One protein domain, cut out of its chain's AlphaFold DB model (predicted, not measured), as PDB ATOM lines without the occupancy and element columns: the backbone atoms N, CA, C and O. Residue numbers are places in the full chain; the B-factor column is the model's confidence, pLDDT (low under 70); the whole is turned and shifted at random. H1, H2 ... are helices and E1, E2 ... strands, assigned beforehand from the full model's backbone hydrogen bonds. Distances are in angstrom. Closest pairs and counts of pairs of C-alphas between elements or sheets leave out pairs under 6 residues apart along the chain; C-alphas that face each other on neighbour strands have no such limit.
ATOM      1  N   ASN A   2     -21.222 -28.190  19.477       38.12
ATOM      2  CA  ASN A   2     -21.000 -26.750  19.215       38.12
ATOM      3  C   ASN A   2     -21.395 -25.845  20.400       38.12
ATOM      4  O   ASN A   2     -21.249 -24.632  20.330       38.12
ATOM      5  N   MET A   3     -21.850 -26.442  21.506       43.44
ATOM      6  CA  MET A   3     -22.282 -25.769  22.737       43.44
ATOM      7  C   MET A   3     -21.198 -24.878  23.366       43.44
ATOM      8  O   MET A   3     -21.515 -23.890  24.015       43.44
ATOM      9  N   VAL A   4     -19.919 -25.198  23.145       46.47
ATOM     10  CA  VAL A   4     -18.792 -24.449  23.719       46.47
ATOM     11  C   VAL A   4     -18.475 -23.154  22.965       46.47
ATOM     12  O   VAL A   4     -17.873 -22.259  23.548       46.47
ATOM     13  N   LYS A   5     -18.955 -22.973  21.724       44.25
ATOM     14  CA  LYS A   5     -18.799 -21.688  21.011       44.25
ATOM     15  C   LYS A   5     -19.510 -20.512  21.703       44.25
ATOM     16  O   LYS A   5     -19.243 -19.376  21.346       44.25
ATOM     17  N   TYR A   6     -20.379 -20.778  22.683       44.38
ATOM     18  CA  TYR A   6     -21.097 -19.757  23.453       44.38
ATOM     19  C   TYR A   6     -20.464 -19.431  24.816       44.38
ATOM     20  O   TYR A   6     -20.999 -18.593  25.530       44.38
ATOM     21  N   LEU A   7     -19.341 -20.059  25.188       49.38
ATOM     22  CA  LEU A   7     -18.709 -19.881  26.503       49.38
ATOM     23  C   LEU A   7     -17.495 -18.934  26.480       49.38
ATOM     24  O   LEU A   7     -16.510 -19.174  27.178       49.38
ATOM     25  N   ASP A   8     -17.559 -17.845  25.709       47.59
ATOM     26  CA  ASP A   8     -16.615 -16.723  25.842       47.59
ATOM     27  C   ASP A   8     -17.057 -15.815  27.012       47.59
ATOM     28  O   ASP A   8     -17.539 -14.698  26.832       47.59
ATOM     29  N   GLY A   9     -16.953 -16.328  28.247       61.88
ATOM     30  CA  GLY A   9     -17.331 -15.612  29.474       61.88
ATOM     31  C   GLY A   9     -17.567 -16.524  30.690       61.88
ATOM     32  O   GLY A   9     -17.511 -17.748  30.568       61.88
ATOM     33  N   PRO A  10     -17.803 -15.960  31.893       63.97
ATOM     34  CA  PRO A  10     -18.213 -16.745  33.057       63.97
ATOM     35  C   PRO A  10     -19.588 -17.386  32.810       63.97
ATOM     36  O   PRO A  10     -20.552 -16.674  32.539       63.97
ATOM     37  N   VAL A  11     -19.673 -18.715  32.943       67.88
ATOM     38  CA  VAL A  11     -20.931 -19.474  32.813       67.88
ATOM     39  C   VAL A  11     -21.907 -19.000  33.889       67.88
ATOM     40  O   VAL A  11     -21.634 -19.155  35.084       67.88
ATOM     41  N   ASN A  12     -23.032 -18.410  33.493       80.38
ATOM     42  CA  ASN A  12     -24.050 -17.956  34.442       80.38
ATOM     43  C   ASN A  12     -25.036 -19.090  34.797       80.38
ATOM     44  O   ASN A  12     -25.116 -20.113  34.119       80.38
ATOM     45  N   GLN A  13     -25.806 -18.921  35.878       80.06
ATOM     46  CA  GLN A  13     -26.736 -19.958  36.352       80.06
ATOM     47  C   GLN A  13     -27.802 -20.331  35.303       80.06
ATOM     48  O   GLN A  13     -28.192 -21.491  35.221       80.06
ATOM     49  N   GLU A  14     -28.271 -19.373  34.497       80.25
ATOM     50  CA  GLU A  14     -29.287 -19.624  33.466       80.25
ATOM     51  C   GLU A  14     -28.752 -20.550  32.367       80.25
ATOM     52  O   GLU A  14     -29.441 -21.475  31.933       80.25
ATOM     53  N   GLU A  15     -27.505 -20.344  31.946       75.75
ATOM     54  CA  GLU A  15     -26.810 -21.227  31.011       75.75
ATOM     55  C   GLU A  15     -26.665 -22.631  31.597       75.75
ATOM     56  O   GLU A  15     -26.987 -23.601  30.914       75.75
ATOM     57  N   VAL A  16     -26.284 -22.757  32.874       75.31
ATOM     58  CA  VAL A  16     -26.214 -24.060  33.560       75.31
ATOM     59  C   VAL A  16     -27.566 -24.781  33.539       75.31
ATOM     60  O   VAL A  16     -27.611 -25.967  33.215       75.31
ATOM     61  N   GLU A  17     -28.676 -24.097  33.831       80.00
ATOM     62  CA  GLU A  17     -30.009 -24.720  33.791       80.00
ATOM     63  C   GLU A  17     -30.414 -25.140  32.367       80.00
ATOM     64  O   GLU A  17     -30.963 -26.227  32.181       80.00
ATOM     65  N   LYS A  18     -30.092 -24.342  31.336       74.25
ATOM     66  CA  LYS A  18     -30.314 -24.728  29.928       74.25
ATOM     67  C   LYS A  18     -29.501 -25.965  29.548       74.25
ATOM     68  O   LYS A  18     -30.025 -26.859  28.880       74.25
ATOM     69  N   LEU A  19     -28.247 -26.032  29.992       69.75
ATOM     70  CA  LEU A  19     -27.365 -27.176  29.770       69.75
ATOM     71  C   LEU A  19     -27.893 -28.444  30.445       69.75
ATOM     72  O   LEU A  19     -27.933 -29.498  29.811       69.75
ATOM     73  N   LEU A  20     -28.346 -28.335  31.694       75.69
ATOM     74  CA  LEU A  20     -28.950 -29.441  32.438       75.69
ATOM     75  C   LEU A  20     -30.249 -29.924  31.797       75.69
ATOM     76  O   LEU A  20     -30.458 -31.130  31.668       75.69
ATOM     77  N   TYR A  21     -31.105 -29.001  31.357       74.69
ATOM     78  CA  TYR A  21     -32.333 -29.346  30.651       74.69
ATOM     79  C   TYR A  21     -32.032 -30.102  29.354       74.69
ATOM     80  O   TYR A  21     -32.556 -31.195  29.149       74.69
ATOM     81  N   PHE A  22     -31.142 -29.571  28.510       69.62
ATOM     82  CA  PHE A  22     -30.743 -30.235  27.268       69.62
ATOM     83  C   PHE A  22     -30.154 -31.620  27.537       69.62
ATOM     84  O   PHE A  22     -30.574 -32.611  26.941       69.62
ATOM     85  N   GLY A  23     -29.208 -31.702  28.468       68.69
ATOM     86  CA  GLY A  23     -28.540 -32.949  28.785       68.69
ATOM     87  C   GLY A  23     -29.454 -33.992  29.430       68.69
ATOM     88  O   GLY A  23     -29.249 -35.188  29.229       68.69
ATOM     89  N   SER A  24     -30.535 -33.577  30.101       72.94
ATOM     90  CA  SER A  24     -31.580 -34.492  30.578       72.94
ATOM     91  C   SER A  24     -32.341 -35.200  29.447       72.94
ATOM     92  O   SER A  24     -32.920 -36.260  29.675       72.94
ATOM     93  N   CYS A  25     -32.314 -34.681  28.220       69.56
ATOM     94  CA  CYS A  25     -32.948 -35.315  27.063       69.56
ATOM     95  C   CYS A  25     -32.039 -36.333  26.354       69.56
ATOM     96  O   CYS A  25     -32.511 -37.065  25.484       69.56
ATOM     97  N   VAL A  26     -30.748 -36.385  26.694       65.88
ATOM     98  CA  VAL A  26     -29.764 -37.239  26.017       65.88
ATOM     99  C   VAL A  26     -29.738 -38.624  26.662       65.88
ATOM    100  O   VAL A  26     -29.413 -38.758  27.840       65.88
ATOM    101  N   GLN A  27     -30.059 -39.653  25.873       74.19
ATOM    102  CA  GLN A  27     -30.025 -41.063  26.293       74.19
ATOM    103  C   GLN A  27     -28.815 -41.820  25.739       74.19
ATOM    104  O   GLN A  27     -28.303 -42.710  26.410       74.19
ATOM    105  N   THR A  28     -28.310 -41.425  24.574       77.56
ATOM    106  CA  THR A  28     -27.133 -42.033  23.947       77.56
ATOM    107  C   THR A  28     -26.177 -40.930  23.519       77.56
ATOM    108  O   THR A  28     -26.603 -39.915  22.961       77.56
ATOM    109  N   LEU A  29     -24.885 -41.112  23.787       83.88
ATOM    110  CA  LEU A  29     -23.836 -40.181  23.395       83.88
ATOM    111  C   LEU A  29     -22.723 -40.929  22.667       83.88
ATOM    112  O   LEU A  29     -22.017 -41.731  23.271       83.88
ATOM    113  N   HIS A  30     -22.527 -40.583  21.395       82.31
ATOM    114  CA  HIS A  30     -21.378 -41.021  20.613       82.31
ATOM    115  C   HIS A  30     -20.402 -39.859  20.410       82.31
ATOM    116  O   HIS A  30     -20.768 -38.811  19.869       82.31
ATOM    117  N   VAL A  31     -19.153 -40.041  20.829       81.38
ATOM    118  CA  VAL A  31     -18.072 -39.068  20.669       81.38
ATOM    119  C   VAL A  31     -17.011 -39.678  19.765       81.38
ATOM    120  O   VAL A  31     -16.138 -40.408  20.223       81.38
ATOM    121  N   PHE A  32     -17.077 -39.358  18.474       75.81
ATOM    122  CA  PHE A  32     -16.043 -39.719  17.510       75.81
ATOM    123  C   PHE A  32     -15.171 -38.495  17.206       75.81
ATOM    124  O   PHE A  32     -15.715 -37.411  16.965       75.81
ATOM    125  N   PRO A  33     -13.831 -38.616  17.186       63.16
ATOM    126  CA  PRO A  33     -13.002 -37.574  16.617       63.16
ATOM    127  C   PRO A  33     -13.397 -37.483  15.147       63.16
ATOM    128  O   PRO A  33     -13.423 -38.499  14.451       63.16
ATOM    129  N   GLY A  34     -13.750 -36.279  14.693       56.34
ATOM    130  CA  GLY A  34     -14.031 -36.034  13.284       56.34
ATOM    131  C   GLY A  34     -12.958 -36.717  12.438       56.34
ATOM    132  O   GLY A  34     -11.768 -36.586  12.742       56.34
ATOM    133  N   GLY A  35     -13.392 -37.554  11.490       46.47
ATOM    134  CA  GLY A  35     -12.507 -38.443  10.745       46.47
ATOM    135  C   GLY A  35     -11.347 -37.686  10.098       46.47
ATOM    136  O   GLY A  35     -11.339 -36.458  10.023       46.47
ATOM    137  N   ILE A  36     -10.374 -38.426   9.568       46.62
ATOM    138  CA  ILE A  36      -9.171 -37.893   8.898       46.62
ATOM    139  C   ILE A  36      -9.513 -36.838   7.809       46.62
ATOM    140  O   ILE A  36      -8.666 -36.018   7.467       46.62
ATOM    141  N   PHE A  37     -10.770 -36.784   7.351       38.94
ATOM    142  CA  PHE A  37     -11.287 -35.848   6.353       38.94
ATOM    143  C   PHE A  37     -12.051 -34.615   6.881       38.94
ATOM    144  O   PHE A  37     -12.270 -33.690   6.103       38.94
ATOM    145  N   SER A  38     -12.428 -34.506   8.164       41.38
ATOM    146  CA  SER A  38     -13.150 -33.311   8.644       41.38
ATOM    147  C   SER A  38     -12.185 -32.263   9.216       41.38
ATOM    148  O   SER A  38     -11.954 -32.178  10.425       41.38
ATOM    149  N   ASN A  39     -11.632 -31.419   8.345       40.62
ATOM    150  CA  ASN A  39     -10.816 -30.261   8.736       40.62
ATOM    151  C   ASN A  39     -11.593 -29.182   9.534       40.62
ATOM    152  O   ASN A  39     -10.967 -28.251  10.044       40.62
ATOM    153  N   ALA A  40     -12.921 -29.299   9.677       40.47
ATOM    154  CA  ALA A  40     -13.799 -28.271  10.247       40.47
ATOM    155  C   ALA A  40     -13.895 -28.255  11.791       40.47
ATOM    156  O   ALA A  40     -14.165 -27.209  12.381       40.47
ATOM    157  N   LEU A  41     -13.577 -29.348  12.499       43.16
ATOM    158  CA  LEU A  41     -13.532 -29.369  13.976       43.16
ATOM    159  C   LEU A  41     -12.140 -28.982  14.522       43.16
ATOM    160  O   LEU A  41     -11.583 -29.647  15.395       43.16
ATOM    161  N   ARG A  42     -11.554 -27.887  14.014       41.19
ATOM    162  CA  ARG A  42     -10.300 -27.307  14.550       41.19
ATOM    163  C   ARG A  42     -10.478 -26.560  15.873       41.19
ATOM    164  O   ARG A  42      -9.481 -26.221  16.509       41.19
ATOM    165  N   HIS A  43     -11.709 -26.327  16.324       46.19
ATOM    166  CA  HIS A  43     -11.957 -25.748  17.641       46.19
ATOM    167  C   HIS A  43     -11.778 -26.821  18.716       46.19
ATOM    168  O   HIS A  43     -12.719 -27.515  19.102       46.19
ATOM    169  N   ARG A  44     -10.537 -26.976  19.186       53.44
ATOM    170  CA  ARG A  44     -10.255 -27.694  20.428       53.44
ATOM    171  C   ARG A  44     -10.983 -26.970  21.554       53.44
ATOM    172  O   ARG A  44     -10.672 -25.820  21.845       53.44
ATOM    173  N   ILE A  45     -11.946 -27.646  22.167       55.59
ATOM    174  CA  ILE A  45     -12.469 -27.224  23.461       55.59
ATOM    175  C   ILE A  45     -11.327 -27.421  24.456       55.59
ATOM    176  O   ILE A  45     -10.810 -28.529  24.560       55.59
ATOM    177  N   ASP A  46     -10.890 -26.337  25.091       61.06
ATOM    178  CA  ASP A  46      -9.848 -26.373  26.118       61.06
ATOM    179  C   ASP A  46     -10.359 -27.172  27.331       61.06
ATOM    180  O   ASP A  46     -11.498 -26.977  27.760       61.06
ATOM    181  N   ASP A  47      -9.529 -28.050  27.906       63.44
ATOM    182  CA  ASP A  47      -9.811 -28.801  29.141       63.44
ATOM    183  C   ASP A  47     -10.351 -27.891  30.262       63.44
ATOM    184  O   ASP A  47     -11.195 -28.301  31.064       63.44
ATOM    185  N   ARG A  48      -9.900 -26.629  30.305       64.12
ATOM    186  CA  ARG A  48     -10.374 -25.606  31.248       64.12
ATOM    187  C   ARG A  48     -11.864 -25.334  31.109       64.12
ATOM    188  O   ARG A  48     -12.510 -25.085  32.117       64.12
ATOM    189  N   VAL A  49     -12.424 -25.404  29.904       63.03
ATOM    190  CA  VAL A  49     -13.863 -25.208  29.686       63.03
ATOM    191  C   VAL A  49     -14.654 -26.345  30.323       63.03
ATOM    192  O   VAL A  49     -15.637 -26.087  31.011       63.03
ATOM    193  N   TRP A  50     -14.202 -27.594  30.177       71.56
ATOM    194  CA  TRP A  50     -14.841 -28.731  30.850       71.56
ATOM    195  C   TRP A  50     -14.761 -28.621  32.364       71.56
ATOM    196  O   TRP A  50     -15.740 -28.919  33.043       71.56
ATOM    197  N   LEU A  51     -13.637 -28.135  32.890       67.50
ATOM    198  CA  LEU A  51     -13.482 -27.861  34.317       67.50
ATOM    199  C   LEU A  51     -14.407 -26.731  34.790       67.50
ATOM    200  O   LEU A  51     -15.047 -26.877  35.827       67.50
ATOM    201  N   ILE A  52     -14.532 -25.639  34.030       66.00
ATOM    202  CA  ILE A  52     -15.456 -24.538  34.340       66.00
ATOM    203  C   ILE A  52     -16.902 -25.049  34.351       66.00
ATOM    204  O   ILE A  52     -17.630 -24.775  35.303       66.00
ATOM    205  N   ILE A  53     -17.302 -25.840  33.349       69.94
ATOM    206  CA  ILE A  53     -18.629 -26.472  33.304       69.94
ATOM    207  C   ILE A  53     -18.811 -27.406  34.507       69.94
ATOM    208  O   ILE A  53     -19.834 -27.336  35.179       69.94
ATOM    209  N   ALA A  54     -17.823 -28.246  34.828       73.88
ATOM    210  CA  ALA A  54     -17.884 -29.160  35.968       73.88
ATOM    211  C   ALA A  54     -18.088 -28.424  37.300       73.88
ATOM    212  O   ALA A  54     -18.916 -28.838  38.114       73.88
ATOM    213  N   VAL A  55     -17.368 -27.318  37.509       72.50
ATOM    214  CA  VAL A  55     -17.513 -26.463  38.694       72.50
ATOM    215  C   VAL A  55     -18.892 -25.800  38.713       72.50
ATOM    216  O   VAL A  55     -19.571 -25.838  39.739       72.50
ATOM    217  N   ALA A  56     -19.342 -25.255  37.579       70.94
ATOM    218  CA  ALA A  56     -20.634 -24.581  37.452       70.94
ATOM    219  C   ALA A  56     -21.830 -25.525  37.669       70.94
ATOM    220  O   ALA A  56     -22.869 -25.119  38.188       70.94
ATOM    221  N   LEU A  57     -21.683 -26.810  37.341       78.56
ATOM    222  CA  LEU A  57     -22.707 -27.820  37.593       78.56
ATOM    223  C   LEU A  57     -22.893 -28.127  39.089       78.56
ATOM    224  O   LEU A  57     -23.917 -28.702  39.462       78.56
ATOM    225  N   THR A  58     -21.971 -27.722  39.973       82.81
ATOM    226  CA  THR A  58     -22.049 -27.926  41.438       82.81
ATOM    227  C   THR A  58     -22.294 -29.389  41.841       82.81
ATOM    228  O   THR A  58     -23.028 -29.682  42.781       82.81
ATOM    229  N   GLY A  59     -21.713 -30.335  41.096       78.81
ATOM    230  CA  GLY A  59     -21.907 -31.775  41.314       78.81
ATOM    231  C   GLY A  59     -23.172 -32.367  40.678       78.81
ATOM    232  O   GLY A  59     -23.378 -33.577  40.772       78.81
ATOM    233  N   ARG A  60     -24.003 -31.567  39.995       83.31
ATOM    234  CA  ARG A  60     -25.076 -32.085  39.133       83.31
ATOM    235  C   ARG A  60     -24.470 -32.715  37.879       83.31
ATOM    236  O   ARG A  60     -23.468 -32.242  37.354       83.31
ATOM    237  N   SER A  61     -25.084 -33.785  37.387       84.25
ATOM    238  CA  SER A  61     -24.680 -34.366  36.108       84.25
ATOM    239  C   SER A  61     -25.190 -33.531  34.952       84.25
ATOM    240  O   SER A  61     -26.365 -33.166  34.949       84.25
ATOM    241  N   LEU A  62     -24.345 -33.312  33.943       84.44
ATOM    242  CA  LEU A  62     -24.784 -32.707  32.692       84.44
ATOM    243  C   LEU A  62     -25.792 -33.604  31.968       84.44
ATOM    244  O   LEU A  62     -26.754 -33.099  31.413       84.44
ATOM    245  N   LEU A  63     -25.585 -34.923  31.988       88.50
ATOM    246  CA  LEU A  63     -26.371 -35.904  31.235       88.50
ATOM    247  C   LEU A  63     -27.025 -36.912  32.198       88.50
ATOM    248  O   LEU A  63     -26.626 -38.076  32.234       88.50
ATOM    249  N   PRO A  64     -28.001 -36.501  33.030       86.88
ATOM    250  CA  PRO A  64     -28.524 -37.346  34.104       86.88
ATOM    251  C   PRO A  64     -29.260 -38.601  33.603       86.88
ATOM    252  O   PRO A  64     -29.310 -39.586  34.334       86.88
ATOM    253  N   ASN A  65     -29.766 -38.607  32.362       86.44
ATOM    254  CA  ASN A  65     -30.528 -39.714  31.764       86.44
ATOM    255  C   ASN A  65     -29.735 -40.531  30.721       86.44
ATOM    256  O   ASN A  65     -30.335 -41.291  29.959       86.44
ATOM    257  N   LEU A  66     -28.406 -40.377  30.669       91.25
ATOM    258  CA  LEU A  66     -27.560 -41.107  29.725       91.25
ATOM    259  C   LEU A  66     -27.567 -42.617  30.021       91.25
ATOM    260  O   LEU A  66     -27.238 -43.042  31.123       91.25
ATOM    261  N   GLN A  67     -27.906 -43.421  29.019       91.75
ATOM    262  CA  GLN A  67     -27.942 -44.884  29.066       91.75
ATOM    263  C   GLN A  67     -26.770 -45.507  28.304       91.75
ATOM    264  O   GLN A  67     -26.262 -46.542  28.723       91.75
ATOM    265  N   GLU A  68     -26.307 -44.881  27.225       93.31
ATOM    266  CA  GLU A  68     -25.242 -45.421  26.379       93.31
ATOM    267  C   GLU A  68     -24.176 -44.357  26.116       93.31
ATOM    268  O   GLU A  68     -24.482 -43.231  25.713       93.31
ATOM    269  N   LEU A  69     -22.916 -44.714  26.343       94.12
ATOM    270  CA  LEU A  69     -21.759 -43.871  26.081       94.12
ATOM    271  C   LEU A  69     -20.791 -44.623  25.178       94.12
ATOM    272  O   LEU A  69     -20.230 -45.628  25.596       94.12
ATOM    273  N   ASP A  70     -20.538 -44.102  23.986       91.50
ATOM    274  CA  ASP A  70     -19.483 -44.582  23.098       91.50
ATOM    275  C   ASP A  70     -18.513 -43.442  22.816       91.50
ATOM    276  O   ASP A  70     -18.871 -42.415  22.238       91.50
ATOM    277  N   PHE A  71     -17.288 -43.585  23.292       89.19
ATOM    278  CA  PHE A  71     -16.317 -42.514  23.311       89.19
ATOM    279  C   PHE A  71     -15.008 -42.996  22.698       89.19
ATOM    280  O   PHE A  71     -14.277 -43.819  23.255       89.19
ATOM    281  N   PHE A  72     -14.698 -42.443  21.531       85.06
ATOM    282  CA  PHE A  72     -13.474 -42.712  20.807       85.06
ATOM    283  C   PHE A  72     -12.435 -41.633  21.128       85.06
ATOM    284  O   PHE A  72     -12.615 -40.446  20.840       85.06
ATOM    285  N   PHE A  73     -11.301 -42.039  21.684       80.25
ATOM    286  CA  PHE A  73     -10.172 -41.148  21.904       80.25
ATOM    287  C   PHE A  73      -9.433 -40.972  20.575       80.25
ATOM    288  O   PHE A  73      -8.893 -41.914  20.024       80.25
ATOM    289  N   GLY A  74      -9.433 -39.781  19.986       73.38
ATOM    290  CA  GLY A  74      -8.612 -39.511  18.799       73.38
ATOM    291  C   GLY A  74      -7.155 -39.239  19.169       73.38
ATOM    292  O   GLY A  74      -6.894 -38.626  20.198       73.38
ATOM    293  N   SER A  75      -6.205 -39.552  18.282       66.44
ATOM    294  CA  SER A  75      -4.772 -39.281  18.511       66.44
ATOM    295  C   SER A  75      -4.449 -37.800  18.764       66.44
ATOM    296  O   SER A  75      -3.504 -37.456  19.469       66.44
ATOM    297  N   LYS A  76      -5.265 -36.897  18.205       63.06
ATOM    298  CA  LYS A  76      -5.185 -35.439  18.415       63.06
ATOM    299  C   LYS A  76      -6.034 -34.934  19.592       63.06
ATOM    300  O   LYS A  76      -5.969 -33.736  19.885       63.06
ATOM    301  N   TRP A  77      -6.834 -35.810  20.203       59.59
ATOM    302  CA  TRP A  77      -7.813 -35.550  21.268       59.59
ATOM    303  C   TRP A  77      -7.341 -36.005  22.654       59.59
ATOM    304  O   TRP A  77      -8.105 -35.874  23.606       59.59
ATOM    305  N   ASN A  78      -6.092 -36.465  22.788       55.62
ATOM    306  CA  ASN A  78      -5.550 -37.022  24.033       55.62
ATOM    307  C   ASN A  78      -5.760 -36.154  25.291       55.62
ATOM    308  O   ASN A  78      -5.750 -36.702  26.383       55.62
ATOM    309  N   ASN A  79      -6.015 -34.845  25.176       56.06
ATOM    310  CA  ASN A  79      -6.221 -33.972  26.337       56.06
ATOM    311  C   ASN A  79      -7.675 -33.887  26.848       56.06
ATOM    312  O   ASN A  79      -7.878 -33.576  28.017       56.06
ATOM    313  N   ASN A  80      -8.686 -34.240  26.046       66.44
ATOM    314  CA  ASN A  80     -10.090 -33.922  26.353       66.44
ATOM    315  C   ASN A  80     -10.806 -34.893  27.316       66.44
ATOM    316  O   ASN A  80     -12.032 -34.866  27.417       66.44
ATOM    317  N   SER A  81     -10.080 -35.735  28.053       74.56
ATOM    318  CA  SER A  81     -10.652 -36.646  29.060       74.56
ATOM    319  C   SER A  81     -11.394 -35.922  30.193       74.56
ATOM    320  O   SER A  81     -12.259 -36.518  30.830       74.56
ATOM    321  N   ALA A  82     -11.151 -34.619  30.378       76.81
ATOM    322  CA  ALA A  82     -11.862 -33.775  31.338       76.81
ATOM    323  C   ALA A  82     -13.395 -33.780  31.150       76.81
ATOM    324  O   ALA A  82     -14.133 -33.592  32.118       76.81
ATOM    325  N   ILE A  83     -13.894 -34.053  29.935       82.31
ATOM    326  CA  ILE A  83     -15.333 -34.202  29.672       82.31
ATOM    327  C   ILE A  83     -15.964 -35.352  30.470       82.31
ATOM    328  O   ILE A  83     -17.129 -35.280  30.861       82.31
ATOM    329  N   LEU A  84     -15.197 -36.399  30.781       86.50
ATOM    330  CA  LEU A  84     -15.689 -37.531  31.563       86.50
ATOM    331  C   LEU A  84     -16.084 -37.103  32.983       86.50
ATOM    332  O   LEU A  84     -16.916 -37.747  33.609       86.50
ATOM    333  N   HIS A  85     -15.560 -35.989  33.505       81.94
ATOM    334  CA  HIS A  85     -15.977 -35.488  34.814       81.94
ATOM    335  C   HIS A  85     -17.387 -34.891  34.832       81.94
ATOM    336  O   HIS A  85     -17.984 -34.837  35.909       81.94
ATOM    337  N   VAL A  86     -17.916 -34.454  33.682       82.12
ATOM    338  CA  VAL A  86     -19.263 -33.859  33.575       82.12
ATOM    339  C   VAL A  86     -20.318 -34.845  33.077       82.12
ATOM    340  O   VAL A  86     -21.513 -34.638  33.293       82.12
ATOM    341  N   ILE A  87     -19.886 -35.934  32.438       85.31
ATOM    342  CA  ILE A  87     -20.743 -37.039  32.017       85.31
ATOM    343  C   ILE A  87     -20.875 -37.985  33.213       85.31
ATOM    344  O   ILE A  87     -19.940 -38.700  33.536       85.31
ATOM    345  N   HIS A  88     -22.010 -37.985  33.909       85.88
ATOM    346  CA  HIS A  88     -22.257 -38.968  34.969       85.88
ATOM    347  C   HIS A  88     -23.738 -39.341  35.034       85.88
ATOM    348  O   HIS A  88     -24.543 -38.567  35.539       85.88
ATOM    349  N   SER A  89     -24.147 -40.526  34.594       91.44
ATOM    350  CA  SER A  89     -25.534 -40.974  34.783       91.44
ATOM    351  C   SER A  89     -25.617 -42.214  35.662       91.44
ATOM    352  O   SER A  89     -24.834 -43.146  35.511       91.44
ATOM    353  N   SER A  90     -26.608 -42.243  36.556       91.25
ATOM    354  CA  SER A  90     -27.005 -43.452  37.286       91.25
ATOM    355  C   SER A  90     -27.852 -44.416  36.443       91.25
ATOM    356  O   SER A  90     -28.207 -45.486  36.924       91.25
ATOM    357  N   GLN A  91     -28.209 -44.040  35.209       94.00
ATOM    358  CA  GLN A  91     -28.961 -44.874  34.264       94.00
ATOM    359  C   GLN A  91     -28.066 -45.551  33.225       94.00
ATOM    360  O   GLN A  91     -28.574 -46.291  32.386       94.00
ATOM    361  N   LEU A  92     -26.758 -45.304  33.277       95.38
ATOM    362  CA  LEU A  92     -25.805 -45.715  32.259       95.38
ATOM    363  C   LEU A  92     -25.681 -47.247  32.231       95.38
ATOM    364  O   LEU A  92     -25.429 -47.857  33.267       95.38
ATOM    365  N   ARG A  93     -25.927 -47.864  31.075       96.25
ATOM    366  CA  ARG A  93     -25.983 -49.318  30.852       96.25
ATOM    367  C   ARG A  93     -24.823 -49.843  30.022       96.25
ATOM    368  O   ARG A  93     -24.293 -50.900  30.352       96.25
ATOM    369  N   ASP A  94     -24.441 -49.105  28.982       96.38
ATOM    370  CA  ASP A  94     -23.372 -49.467  28.046       96.38
ATOM    371  C   ASP A  94     -22.307 -48.365  28.009       96.38
ATOM    372  O   ASP A  94     -22.614 -47.199  27.744       96.38
ATOM    373  N   ILE A  95     -21.062 -48.735  28.303       96.12
ATOM    374  CA  ILE A  95     -19.889 -47.860  28.232       96.12
ATOM    375  C   ILE A  95     -18.915 -48.460  27.229       96.12
ATOM    376  O   ILE A  95     -18.416 -49.565  27.436       96.12
ATOM    377  N   ARG A  96     -18.563 -47.709  26.189       95.00
ATOM    378  CA  ARG A  96     -17.568 -48.091  25.191       95.00
ATOM    379  C   ARG A  96     -16.493 -47.021  25.092       95.00
ATOM    380  O   ARG A  96     -16.772 -45.858  24.825       95.00
ATOM    381  N   PHE A  97     -15.252 -47.432  25.301       92.19
ATOM    382  CA  PHE A  97     -14.057 -46.629  25.122       92.19
ATOM    383  C   PHE A  97     -13.200 -47.252  24.027       92.19
ATOM    384  O   PHE A  97     -12.661 -48.346  24.189       92.19
ATOM    385  N   SER A  98     -13.072 -46.539  22.912       86.81
ATOM    386  CA  SER A  98     -12.282 -46.974  21.759       86.81
ATOM    387  C   SER A  98     -11.057 -46.082  21.602       86.81
ATOM    388  O   SER A  98     -11.170 -44.860  21.698       86.81
ATOM    389  N   MET A  99      -9.879 -46.659  21.370       80.19
ATOM    390  CA  MET A  99      -8.630 -45.898  21.257       80.19
ATOM    391  C   MET A  99      -7.850 -46.231  19.977       80.19
ATOM    392  O   MET A  99      -7.987 -47.319  19.417       80.19
ATOM    393  N   PRO A 100      -6.998 -45.319  19.483       75.31
ATOM    394  CA  PRO A 100      -6.069 -45.590  18.405       75.31
ATOM    395  C   PRO A 100      -4.854 -46.321  18.986       75.31
ATOM    396  O   PRO A 100      -4.311 -45.944  20.022       75.31
ATOM    397  N   LEU A 101      -4.372 -47.330  18.272       63.38
ATOM    398  CA  LEU A 101      -3.353 -48.281  18.744       63.38
ATOM    399  C   LEU A 101      -1.983 -47.664  19.060       63.38
ATOM    400  O   LEU A 101      -1.157 -48.309  19.696       63.38
ATOM    401  N   LEU A 102      -1.734 -46.441  18.587       58.78
ATOM    402  CA  LEU A 102      -0.434 -45.769  18.645       58.78
ATOM    403  C   LEU A 102      -0.386 -44.608  19.638       58.78
ATOM    404  O   LEU A 102       0.635 -43.930  19.728       58.78
ATOM    405  N   THR A 103      -1.474 -44.325  20.355       58.91
ATOM    406  CA  THR A 103      -1.503 -43.177  21.261       58.91
ATOM    407  C   THR A 103      -1.650 -43.601  22.700       58.91
ATOM    408  O   THR A 103      -2.690 -44.111  23.105       58.91
ATOM    409  N   THR A 104      -0.625 -43.294  23.490       60.50
ATOM    410  CA  THR A 104      -0.755 -43.233  24.938       60.50
ATOM    411  C   THR A 104      -1.778 -42.155  25.281       60.50
ATOM    412  O   THR A 104      -1.673 -41.000  24.852       60.50
ATOM    413  N   ILE A 105      -2.805 -42.531  26.040       62.28
ATOM    414  CA  ILE A 105      -3.677 -41.555  26.693       62.28
ATOM    415  C   ILE A 105      -2.759 -40.713  27.575       62.28
ATOM    416  O   ILE A 105      -2.006 -41.267  28.374       62.28
ATOM    417  N   SER A 106      -2.802 -39.388  27.460       63.12
ATOM    418  CA  SER A 106      -2.001 -38.539  28.347       63.12
ATOM    419  C   SER A 106      -2.530 -38.548  29.790       63.12
ATOM    420  O   SER A 106      -1.788 -38.195  30.701       63.12
ATOM    421  N   LYS A 107      -3.788 -38.971  30.004       73.00
ATOM    422  CA  LYS A 107      -4.482 -39.032  31.305       73.00
ATOM    423  C   LYS A 107      -5.359 -40.295  31.471       73.00
ATOM    424  O   LYS A 107      -6.586 -40.199  31.517       73.00
ATOM    425  N   PRO A 108      -4.776 -41.504  31.551       76.25
ATOM    426  CA  PRO A 108      -5.536 -42.735  31.806       76.25
ATOM    427  C   PRO A 108      -6.297 -42.714  33.145       76.25
ATOM    428  O   PRO A 108      -7.315 -43.391  33.286       76.25
ATOM    429  N   ASP A 109      -5.832 -41.914  34.105       82.12
ATOM    430  CA  ASP A 109      -6.450 -41.777  35.425       82.12
ATOM    431  C   ASP A 109      -7.858 -41.167  35.358       82.12
ATOM    432  O   ASP A 109      -8.709 -41.513  36.170       82.12
ATOM    433  N   ASP A 110      -8.162 -40.338  34.354       84.44
ATOM    434  CA  ASP A 110      -9.503 -39.759  34.192       84.44
ATOM    435  C   ASP A 110     -10.535 -40.829  33.813       84.44
ATOM    436  O   ASP A 110     -11.660 -40.825  34.321       84.44
ATOM    437  N   VAL A 111     -10.140 -41.787  32.966       87.50
ATOM    438  CA  VAL A 111     -10.960 -42.962  32.628       87.50
ATOM    439  C   VAL A 111     -11.132 -43.845  33.862       87.50
ATOM    440  O   VAL A 111     -12.246 -44.282  34.151       87.50
ATOM    441  N   ALA A 112     -10.062 -44.054  34.637       85.94
ATOM    442  CA  ALA A 112     -10.116 -44.810  35.887       85.94
ATOM    443  C   ALA A 112     -11.093 -44.197  36.892       85.94
ATOM    444  O   ALA A 112     -11.958 -44.901  37.414       85.94
ATOM    445  N   LEU A 113     -11.000 -42.885  37.111       86.94
ATOM    446  CA  LEU A 113     -11.877 -42.129  38.001       86.94
ATOM    447  C   LEU A 113     -13.328 -42.141  37.514       86.94
ATOM    448  O   LEU A 113     -14.242 -42.293  38.325       86.94
ATOM    449  N   PHE A 114     -13.559 -41.996  36.207       91.31
ATOM    450  CA  PHE A 114     -14.895 -42.099  35.619       91.31
ATOM    451  C   PHE A 114     -15.517 -43.474  35.882       91.31
ATOM    452  O   PHE A 114     -16.635 -43.570  36.391       91.31
ATOM    453  N   LEU A 115     -14.770 -44.543  35.610       92.19
ATOM    454  CA  LEU A 115     -15.235 -45.906  35.844       92.19
ATOM    455  C   LEU A 115     -15.439 -46.182  37.332       92.19
ATOM    456  O   LEU A 115     -16.444 -46.778  37.694       92.19
ATOM    457  N   GLN A 116     -14.559 -45.689  38.205       89.75
ATOM    458  CA  GLN A 116     -14.697 -45.827  39.655       89.75
ATOM    459  C   GLN A 116     -15.982 -45.163  40.175       89.75
ATOM    460  O   GLN A 116     -16.653 -45.720  41.044       89.75
ATOM    461  N   LYS A 117     -16.367 -44.001  39.628       89.38
ATOM    462  CA  LYS A 117     -17.639 -43.340  39.970       89.38
ATOM    463  C   LYS A 117     -18.852 -44.177  39.564       89.38
ATOM    464  O   LYS A 117     -19.832 -44.222  40.304       89.38
ATOM    465  N   HIS A 118     -18.779 -44.854  38.421       91.44
ATOM    466  CA  HIS A 118     -19.865 -45.688  37.901       91.44
ATOM    467  C   HIS A 118     -19.840 -47.135  38.371       91.44
ATOM    468  O   HIS A 118     -20.811 -47.854  38.154       91.44
ATOM    469  N   ALA A 119     -18.784 -47.545  39.060       87.38
ATOM    470  CA  ALA A 119     -18.581 -48.920  39.469       87.38
ATOM    471  C   ALA A 119     -19.719 -49.433  40.364       87.38
ATOM    472  O   ALA A 119     -20.200 -50.542  40.184       87.38
ATOM    473  N   ASN A 120     -20.241 -48.585  41.254       83.50
ATOM    474  CA  ASN A 120     -21.379 -48.926  42.113       83.50
ATOM    475  C   ASN A 120     -22.749 -48.740  41.432       83.50
ATOM    476  O   ASN A 120     -23.779 -48.891  42.092       83.50
ATOM    477  N   SER A 121     -22.793 -48.364  40.149       89.69
ATOM    478  CA  SER A 121     -24.055 -48.161  39.443       89.69
ATOM    479  C   SER A 121     -24.680 -49.512  39.093       89.69
ATOM    480  O   SER A 121     -24.090 -50.274  38.326       89.69
ATOM    481  N   VAL A 137      -7.048 -49.073  36.090       79.56
ATOM    482  CA  VAL A 137      -8.461 -49.193  35.701       79.56
ATOM    483  C   VAL A 137      -9.041 -50.563  36.035       79.56
ATOM    484  O   VAL A 137     -10.230 -50.669  36.338       79.56
ATOM    485  N   PHE A 138      -8.210 -51.606  36.051       80.44
ATOM    486  CA  PHE A 138      -8.656 -52.969  36.316       80.44
ATOM    487  C   PHE A 138      -9.292 -53.138  37.694       80.44
ATOM    488  O   PHE A 138     -10.264 -53.882  37.835       80.44
ATOM    489  N   GLN A 139      -8.827 -52.381  38.691       80.88
ATOM    490  CA  GLN A 139      -9.395 -52.417  40.039       80.88
ATOM    491  C   GLN A 139     -10.857 -51.943  40.072       80.88
ATOM    492  O   GLN A 139     -11.635 -52.394  40.913       80.88
ATOM    493  N   SER A 140     -11.259 -51.077  39.137       83.44
ATOM    494  CA  SER A 140     -12.628 -50.563  39.060       83.44
ATOM    495  C   SER A 140     -13.619 -51.602  38.530       83.44
ATOM    496  O   SER A 140     -14.790 -51.556  38.900       83.44
ATOM    497  N   PHE A 141     -13.188 -52.570  37.710       86.75
ATOM    498  CA  PHE A 141     -14.095 -53.537  37.071       86.75
ATOM    499  C   PHE A 141     -14.821 -54.437  38.066       86.75
ATOM    500  O   PHE A 141     -16.002 -54.725  37.901       86.75
ATOM    501  N   VAL A 142     -14.136 -54.819  39.141       84.81
ATOM    502  CA  VAL A 142     -14.667 -55.715  40.184       84.81
ATOM    503  C   VAL A 142     -15.851 -55.101  40.929       84.81
ATOM    504  O   VAL A 142     -16.640 -55.802  41.553       84.81
ATOM    505  N   SER A 143     -15.970 -53.776  40.880       90.00
ATOM    506  CA  SER A 143     -17.026 -53.063  41.584       90.00
ATOM    507  C   SER A 143     -18.351 -53.069  40.804       90.00
ATOM    508  O   SER A 143     -19.396 -52.900  41.427       90.00
TER     509      SER A 143
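AT A GLANCE: This is residues 2 to 121 and 137 to 143 of the 861 residues of an uncharacterized protein of Panaeolus cyanescens (UniProt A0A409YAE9). The chain winds in stacked turns as a short solenoid: the parallel strands E1, E2 and E3 lie side by side along one side, and helices H3, H4 and H5 lie side by side along the other. H1 and H2 stand at the H3 end of this stack, and H6 is next to H5 at the other end. The printed part has 127 residues, with six named helices and three strands in the order H1 H2 E1 H3 E2 H4 E3 H5 H6; the sheet order is E1 E2 E3, and the class is mixed. It is compact, with a radius of gyration of the C-alphas of 14.8 A and spans of 39 by 38 by 22 A.

IN THESE COORDINATES: H1, residues 2 to 6, begins at C-alpha 2 (-21.000, -26.750, 19.215). H2 is residues 13 to 24, 16.4 A long; E1 is 28 to 31; H3 is 47 to 56, 14.3 A; E2 is 68 to 72, 13.3 A. H4 is 80 to 85, E3 is 94 to 98, 13.0 A, and H5 is 108 to 119, 16.3 A. H6, residues 137 to 141, ends at C-alpha 141 (-14.095, -53.537, 37.071).

HOW THE PARTS SIT: E1 and E2 are parallel at 4 degrees, with N 31 and O 70 within hydrogen-bond range at 2.8 A. E2 and E3 are parallel at 4 degrees, with N 96 and O 69 at 2.7 A. E1, H3, E2 and E2, H4, E3 are strand-helix-strand units, two parallel neighbour strands with a helix between, both with right-handed crossovers. H3 and H4 touch, closest at C-alphas of Trp 50 and Ile 83, 5.6 A, at a shallow tilt of 16 degrees, the same way. H4 touches residues 110 to 114 of H5, closest at C-alphas of Ser 81 and Asp 110, 6.1 A. H5 and H6 touch, closest at C-alphas of Ala 112 and Val 137, 4.7 A. H2, with residues 13 to 16, and H3 only just touch, only at their ends, with 3 pairs of C-alphas within 8 A, the closest those of Val 16 and Ala 56, 6.8 A. H1 is close to H3 but not clearly touching, C-alphas of Val 4 and Val 49 being 7.8 A apart. Every O i to N i+4 pair is within range in H2, H3 and H5; the counts are 0 of 1 in H1, 0 of 2 in H4 and 0 of 1 in H6, with O i to N i+3 counts of 1 of 2, 3 of 3 and 2 of 2.

THE WHOLE: The C-alphas farthest apart, those of Glu 14 and Leu 102, are 41.7 A apart. Residues 122 to 136 are not printed, a gap of 16.1 A between C-alphas 121 and 137. The links E1 to H3 and H3 to E2 are long. The mean pLDDT of the printed part is 73.6, with 47 residues under 70, among them 2 to 11 and 33 to 49.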